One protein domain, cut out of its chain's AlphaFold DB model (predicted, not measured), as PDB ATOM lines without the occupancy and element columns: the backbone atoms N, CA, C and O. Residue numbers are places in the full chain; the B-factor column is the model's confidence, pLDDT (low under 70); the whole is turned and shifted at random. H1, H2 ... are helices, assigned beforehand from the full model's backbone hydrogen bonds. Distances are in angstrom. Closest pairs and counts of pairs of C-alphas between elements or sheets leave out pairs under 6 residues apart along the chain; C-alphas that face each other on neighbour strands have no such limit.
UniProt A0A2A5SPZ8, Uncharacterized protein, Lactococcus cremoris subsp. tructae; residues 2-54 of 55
ATOM      1  N   THR A   2       2.238 -53.870   6.411       47.25
ATOM      2  CA  THR A   2       1.529 -55.158   6.542       47.25
ATOM      3  C   THR A   2       0.934 -55.407   7.933       47.25
ATOM      4  O   THR A   2      -0.182 -55.899   8.032       47.25
ATOM      5  N   ALA A   3       1.625 -55.013   9.012       51.81
ATOM      6  CA  ALA A   3       1.130 -55.185  10.385       51.81
ATOM      7  C   ALA A   3      -0.113 -54.330  10.687       51.81
ATOM      8  O   ALA A   3      -1.074 -54.831  11.256       51.81
ATOM      9  N   PHE A   4      -0.135 -53.072  10.233       56.06
ATOM     10  CA  PHE A   4      -1.272 -52.167  10.411       56.06
ATOM     11  C   PHE A   4      -2.510 -52.645   9.648       56.06
ATOM     12  O   PHE A   4      -3.576 -52.776  10.238       56.06
ATOM     13  N   VAL A   5      -2.355 -53.003   8.368       56.66
ATOM     14  CA  VAL A   5      -3.451 -53.575   7.567       56.66
ATOM     15  C   VAL A   5      -3.967 -54.868   8.201       56.66
ATOM     16  O   VAL A   5      -5.173 -55.052   8.304       56.66
ATOM     17  N   ASN A   6      -3.082 -55.728   8.717       52.97
ATOM     18  CA  ASN A   6      -3.485 -56.963   9.393       52.97
ATOM     19  C   ASN A   6      -4.199 -56.721  10.734       52.97
ATOM     20  O   ASN A   6      -5.117 -57.467  11.068       52.97
ATOM     21  N   ASN A   7      -3.814 -55.689  11.492       54.62
ATOM     22  CA  ASN A   7      -4.478 -55.339  12.751       54.62
ATOM     23  C   ASN A   7      -5.854 -54.696  12.507       54.62
ATOM     24  O   ASN A   7      -6.782 -54.904  13.281       54.62
ATOM     25  N   PHE A   8      -6.002 -53.969  11.397       58.03
ATOM     26  CA  PHE A   8      -7.265 -53.381  10.946       58.03
ATOM     27  C   PHE A   8      -8.204 -54.439  10.349       58.03
ATOM     28  O   PHE A   8      -9.390 -54.439  10.650       58.03
ATOM     29  N   ARG A   9      -7.670 -55.419   9.612       51.16
ATOM     30  CA  ARG A   9      -8.422 -56.556   9.054       51.16
ATOM     31  C   ARG A   9      -9.002 -57.499  10.119       51.16
ATOM     32  O   ARG A   9      -9.950 -58.216   9.833       51.16
ATOM     33  N   LYS A  10      -8.442 -57.505  11.338       54.38
ATOM     34  CA  LYS A  10      -8.994 -58.234  12.499       54.38
ATOM     35  C   LYS A  10     -10.210 -57.551  13.133       54.38
ATOM     36  O   LYS A  10     -10.927 -58.211  13.876       54.38
ATOM     37  N   ASN A  11     -10.445 -56.267  12.861       56.00
ATOM     38  CA  ASN A  11     -11.702 -55.616  13.209       56.00
ATOM     39  C   ASN A  11     -12.699 -55.908  12.083       56.00
ATOM     40  O   ASN A  11     -12.574 -55.354  10.995       56.00
ATOM     41  N   GLU A  12     -13.689 -56.762  12.344       52.59
ATOM     42  CA  GLU A  12     -14.718 -57.247  11.397       52.59
ATOM     43  C   GLU A  12     -15.570 -56.155  10.699       52.59
ATOM     44  O   GLU A  12     -16.464 -56.481   9.931       52.59
ATOM     45  N   ASN A  13     -15.298 -54.864  10.924       56.22
ATOM     46  CA  ASN A  13     -16.060 -53.722  10.402       56.22
ATOM     47  C   ASN A  13     -15.237 -52.750   9.540       56.22
ATOM     48  O   ASN A  13     -15.674 -51.628   9.280       56.22
ATOM     49  N   ILE A  14     -14.024 -53.120   9.128       60.19
ATOM     50  CA  ILE A  14     -13.220 -52.250   8.264       60.19
ATOM     51  C   ILE A  14     -13.496 -52.618   6.815       60.19
ATOM     52  O   ILE A  14     -12.866 -53.514   6.257       60.19
ATOM     53  N   ASP A  15     -14.469 -51.911   6.240       67.75
ATOM     54  CA  ASP A  15     -14.845 -52.020   4.835       67.75
ATOM     55  C   ASP A  15     -13.609 -51.929   3.933       67.75
ATOM     56  O   ASP A  15     -12.764 -51.043   4.078       67.75
ATOM     57  N   GLU A  16     -13.531 -52.809   2.939       69.38
ATOM     58  CA  GLU A  16     -12.506 -52.790   1.884       69.38
ATOM     59  C   GLU A  16     -12.394 -51.397   1.229       69.38
ATOM     60  O   GLU A  16     -11.307 -50.924   0.893       69.38
ATOM     61  N   LEU A  17     -13.523 -50.682   1.165       72.38
ATOM     62  CA  LEU A  17     -13.631 -49.302   0.697       72.38
ATOM     63  C   LEU A  17     -12.859 -48.299   1.573       72.38
ATOM     64  O   LEU A  17     -12.321 -47.312   1.065       72.38
ATOM     65  N   PHE A  18     -12.813 -48.514   2.889       73.94
ATOM     66  CA  PHE A  18     -12.039 -47.686   3.811       73.94
ATOM     67  C   PHE A  18     -10.540 -47.894   3.591       73.94
ATOM     68  O   PHE A  18      -9.796 -46.917   3.556       73.94
ATOM     69  N   LEU A  19     -10.106 -49.143   3.392       74.50
ATOM     70  CA  LEU A  19      -8.705 -49.465   3.112       74.50
ATOM     71  C   LEU A  19      -8.232 -48.838   1.798       74.50
ATOM     72  O   LEU A  19      -7.186 -48.188   1.789       74.50
ATOM     73  N   ASP A  20      -9.019 -48.951   0.727       78.06
ATOM     74  CA  ASP A  20      -8.689 -48.359  -0.576       78.06
ATOM     75  C   ASP A  20      -8.594 -46.823  -0.499       78.06
ATOM     76  O   ASP A  20      -7.605 -46.211  -0.917       78.06
ATOM     77  N   ARG A  21      -9.575 -46.183   0.157       78.94
ATOM     78  CA  ARG A  21      -9.554 -44.730   0.404       78.94
ATOM     79  C   ARG A  21      -8.356 -44.312   1.246       78.94
ATOM     80  O   ARG A  21      -7.715 -43.306   0.940       78.94
ATOM     81  N   PHE A  22      -8.046 -45.066   2.296       79.81
ATOM     82  CA  PHE A  22      -6.933 -44.776   3.189       79.81
ATOM     83  C   PHE A  22      -5.587 -44.889   2.470       79.81
ATOM     84  O   PHE A  22      -4.737 -44.003   2.599       79.81
ATOM     85  N   GLU A  23      -5.392 -45.937   1.670       80.44
ATOM     86  CA  GLU A  23      -4.177 -46.122   0.884       80.44
ATOM     87  C   GLU A  23      -3.988 -44.981  -0.124       80.44
ATOM     88  O   GLU A  23      -2.892 -44.425  -0.233       80.44
ATOM     89  N   ARG A  24      -5.063 -44.576  -0.810       84.38
ATOM     90  CA  ARG A  24      -5.035 -43.482  -1.784       84.38
ATOM     91  C   ARG A  24      -4.715 -42.133  -1.138       84.38
ATOM     92  O   ARG A  24      -3.810 -41.444  -1.608       84.38
ATOM     93  N   LEU A  25      -5.376 -41.802  -0.028       81.62
ATOM     94  CA  LEU A  25      -5.109 -40.582   0.745       81.62
ATOM     95  C   LEU A  25      -3.668 -40.543   1.263       81.62
ATOM     96  O   LEU A  25      -2.998 -39.513   1.194       81.62
ATOM     97  N   THR A  26      -3.163 -41.682   1.739       80.19
ATOM     98  CA  THR A  26      -1.793 -41.787   2.244       80.19
ATOM     99  C   THR A  26      -0.778 -41.582   1.118       80.19
ATOM    100  O   THR A  26       0.173 -40.815   1.280       80.19
ATOM    101  N   LYS A  27      -0.995 -42.197  -0.053       83.00
ATOM    102  CA  LYS A  27      -0.145 -42.005  -1.238       83.00
ATOM    103  C   LYS A  27      -0.132 -40.551  -1.704       83.00
ATOM    104  O   LYS A  27       0.951 -40.016  -1.923       83.00
ATOM    105  N   GLU A  28      -1.287 -39.895  -1.812       85.44
ATOM    106  CA  GLU A  28      -1.371 -38.483  -2.221       85.44
ATOM    107  C   GLU A  28      -0.694 -37.537  -1.224       85.44
ATOM    108  O   GLU A  28       0.019 -36.612  -1.629       85.44
ATOM    109  N   TYR A  29      -0.864 -37.794   0.075       81.75
ATOM    110  CA  TYR A  29      -0.207 -37.033   1.132       81.75
ATOM    111  C   TYR A  29       1.317 -37.106   0.997       81.75
ATOM    112  O   TYR A  29       1.986 -36.077   0.876       81.75
ATOM    113  N   PHE A  30       1.876 -38.320   0.935       81.31
ATOM    114  CA  PHE A  30       3.318 -38.497   0.776       81.31
ATOM    115  C   PHE A  30       3.821 -37.963  -0.563       81.31
ATOM    116  O   PHE A  30       4.851 -37.295  -0.593       81.31
ATOM    117  N   TYR A  31       3.091 -38.187  -1.656       82.88
ATOM    118  CA  TYR A  31       3.448 -37.672  -2.978       82.88
ATOM    119  C   TYR A  31       3.560 -36.143  -2.980       82.88
ATOM    120  O   TYR A  31       4.528 -35.589  -3.500       82.88
ATOM    121  N   THR A  32       2.619 -35.454  -2.334       84.94
ATOM    122  CA  THR A  32       2.634 -33.992  -2.214       84.94
ATOM    123  C   THR A  32       3.821 -33.504  -1.387       84.94
ATOM    124  O   THR A  32       4.473 -32.530  -1.769       84.94
ATOM    125  N   LEU A  33       4.135 -34.180  -0.279       83.19
ATOM    126  CA  LEU A  33       5.306 -33.855   0.539       83.19
ATOM    127  C   LEU A  33       6.614 -34.059  -0.236       83.19
ATOM    128  O   LEU A  33       7.431 -33.141  -0.299       83.19
ATOM    129  N   PHE A  34       6.776 -35.203  -0.905       82.25
ATOM    130  CA  PHE A  34       7.965 -35.494  -1.707       82.25
ATOM    131  C   PHE A  34       8.132 -34.519  -2.873       82.25
ATOM    132  O   PHE A  34       9.240 -34.036  -3.103       82.25
ATOM    133  N   LYS A  35       7.046 -34.161  -3.571       85.38
ATOM    134  CA  LYS A  35       7.077 -33.174  -4.664       85.38
ATOM    135  C   LYS A  35       7.525 -31.790  -4.186       85.38
ATOM    136  O   LYS A  35       8.179 -31.071  -4.932       85.38
ATOM    137  N   LYS A  36       7.215 -31.427  -2.940       85.81
ATOM    138  CA  LYS A  36       7.685 -30.187  -2.300       85.81
ATOM    139  C   LYS A  36       9.128 -30.280  -1.778       85.81
ATOM    140  O   LYS A  36       9.590 -29.353  -1.122       85.81
ATOM    141  N   GLY A  37       9.833 -31.388  -2.028       82.62
ATOM    142  CA  GLY A  37      11.172 -31.645  -1.493       82.62
ATOM    143  C   GLY A  37      11.183 -31.939   0.009       82.62
ATOM    144  O   GLY A  37      12.250 -32.046   0.611       82.62
ATOM    145  N   TYR A  38      10.006 -32.089   0.624       78.50
ATOM    146  CA  TYR A  38       9.874 -32.338   2.048       78.50
ATOM    147  C   TYR A  38      10.070 -33.829   2.327       78.50
ATOM    148  O   TYR A  38       9.307 -34.676   1.861       78.50
ATOM    149  N   LYS A  39      11.113 -34.152   3.094       76.94
ATOM    150  CA  LYS A  39      11.378 -35.500   3.608       76.94
ATOM    151  C   LYS A  39      10.994 -35.524   5.088       76.94
ATOM    152  O   LYS A  39      11.850 -35.215   5.918       76.94
ATOM    153  N   PRO A  40       9.729 -35.839   5.424       70.06
ATOM    154  CA  PRO A  40       9.270 -35.789   6.805       70.06
ATOM    155  C   PRO A  40      10.087 -36.757   7.662       70.06
ATOM    156  O   PRO A  40      10.178 -37.951   7.354       70.06
ATOM    157  N   LYS A  41      10.668 -36.268   8.760       74.19
ATOM    158  CA  LYS A  41      11.236 -37.159   9.778       74.19
ATOM    159  C   LYS A  41      10.090 -37.884  10.483       74.19
ATOM    160  O   LYS A  41       8.980 -37.367  10.591       74.19
ATOM    161  N   LYS A  42      10.343 -39.077  11.031       68.06
ATOM    162  CA  LYS A  42       9.310 -39.878  11.726       68.06
ATOM    163  C   LYS A  42       8.587 -39.092  12.840       68.06
ATOM    164  O   LYS A  42       7.405 -39.317  13.080       68.06
ATOM    165  N   GLY A  43       9.285 -38.141  13.469       69.38
ATOM    166  CA  GLY A  43       8.768 -37.229  14.495       69.38
ATOM    167  C   GLY A  43       8.075 -35.960  13.983       69.38
ATOM    168  O   GLY A  43       7.667 -35.146  14.802       69.38
ATOM    169  N   GLU A  44       7.915 -35.786  12.672       74.62
ATOM    170  CA  GLU A  44       7.188 -34.671  12.034       74.62
ATOM    171  C   GLU A  44       5.939 -35.157  11.290       74.62
ATOM    172  O   GLU A  44       5.092 -34.364  10.890       74.62
ATOM    173  N   LEU A  45       5.786 -36.478  11.140       76.12
ATOM    174  CA  LEU A  45       4.587 -37.061  10.555       76.12
ATOM    175  C   LEU A  45       3.367 -36.766  11.443       76.12
ATOM    176  O   LEU A  45       3.494 -36.844  12.672       76.12
ATOM    177  N   PRO A  46       2.200 -36.477  10.849       75.88
ATOM    178  CA  PRO A  46       0.931 -36.392  11.558       75.88
ATOM    179  C   PRO A  46       0.674 -37.608  12.444       75.88
ATOM    180  O   PRO A  46       1.076 -38.727  12.110       75.88
ATOM    181  N   GLU A  47      -0.044 -37.405  13.549       73.69
ATOM    182  CA  GLU A  47      -0.333 -38.474  14.508       73.69
ATOM    183  C   GLU A  47      -0.994 -39.682  13.848       73.69
ATOM    184  O   GLU A  47      -0.533 -40.793  14.064       73.69
ATOM    185  N   TRP A  48      -1.964 -39.492  12.951       71.56
ATOM    186  CA  TRP A  48      -2.607 -40.609  12.251       71.56
ATOM    187  C   TRP A  48      -1.602 -41.491  11.482       71.56
ATOM    188  O   TRP A  48      -1.706 -42.713  11.528       71.56
ATOM    189  N   ILE A  49      -0.553 -40.910  10.878       72.75
ATOM    190  CA  ILE A  49       0.538 -41.674  10.246       72.75
ATOM    191  C   ILE A  49       1.443 -42.326  11.300       72.75
ATOM    192  O   ILE A  49       1.951 -43.430  11.112       72.75
ATOM    193  N   ARG A  50       1.674 -41.687  12.448       70.12
ATOM    194  CA  ARG A  50       2.437 -42.334  13.531       70.12
ATOM    195  C   ARG A  50       1.704 -43.542  14.091       70.12
ATOM    196  O   ARG A  50       2.354 -44.536  14.398       70.12
ATOM    197  N   TRP A  51       0.380 -43.473  14.185       65.88
ATOM    198  CA  TRP A  51      -0.464 -44.578  14.623       65.88
ATOM    199  C   TRP A  51      -0.375 -45.763  13.653       65.88
ATOM    200  O   TRP A  51      -0.320 -46.897  14.118       65.88
ATOM    201  N   ILE A  52      -0.240 -45.518  12.339       63.25
ATOM    202  CA  ILE A  52      -0.055 -46.597  11.347       63.25
ATOM    203  C   ILE A  52       1.376 -47.135  11.252       63.25
ATOM    204  O   ILE A  52       1.618 -48.199  10.682       63.25
ATOM    205  N   SER A  53       2.340 -46.369  11.763       56.72
ATOM    206  CA  SER A  53       3.777 -46.651  11.685       56.72
ATOM    207  C   SER A  53       4.350 -47.227  12.988       56.72
ATOM    208  O   SER A  53       5.568 -47.420  13.096       56.72
ATOM    209  N   LYS A  54       3.498 -47.490  13.991       54.69
ATOM    210  CA  LYS A  54       3.884 -48.315  15.140       54.69
ATOM    211  C   LYS A  54       4.115 -49.764  14.663       54.69
ATOM    212  O   LYS A  54       3.380 -50.208  13.779       54.69
TER     213      LYS A  54
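This is residues 2 to 54 of the 55 residues of an uncharacterized protein of Lactococcus cremoris subsp. tructae (UniProt A0A2A5SPZ8). A loose, open loop of chain has one long helix, H2, as one long side; the two short helices, H1 and H3, lie across from it on the other side, where they come near each other, and the middle is open. A short link at one end joins H1 to H2, and a long link at the other end leads from H2 back to H3. The printed part has 53 residues with three named helices, in the order H1, H2, H3, and no named strand: the class is all helix. It is loose, with a radius of gyration of the C-alphas of 12.6 A, and elongated, spanning 38 by 20 by 16 A.

Start at H1, residues 2 to 9, and look from there to H3, residues 47 to 52: the two are close but not clearly touching, with 1 pair of C-alphas within 8 A. That closest pair is Phe 4 and Ile 52, whose C-alphas are 5.8 A apart. Their lines are about perpendicular, at 84 degrees. Next take H2, residues 16 to 35, which touches no helix. H1 and H2 are only just apart, their closest C-alphas at 8.0 A. H2 and H3 are only just apart too, at 8.3 A. Residues 20 to 25, which belong to H2, stand free, and so do residues 31 to 37, of which 31 to 35 belong to H2. In H1, H2 and H3 every O i to N i+4 pair is within hydrogen-bond range.

Find C-alpha 2 at (1.529, -55.158, 6.542); from there H1 runs 10.4 A to C-alpha 9. H2 begins at C-alpha 16, at (-12.506, -52.790, 1.884), and runs 28.5 A to C-alpha 35. H3 runs 8.7 A from C-alpha 47 to C-alpha 52, at (-0.055, -46.597, 11.347).

The two C-alphas farthest apart are those of Glu 12 and Gly 37, at 38.6 A. The printed part has no cut; the link from H2 to H3, 11 residues, is long. Look in the B-factor column for a mean pLDDT of 70.6 over the printed part, with residues 2 to 16, 42 to 43 and 51 to 54 under 70.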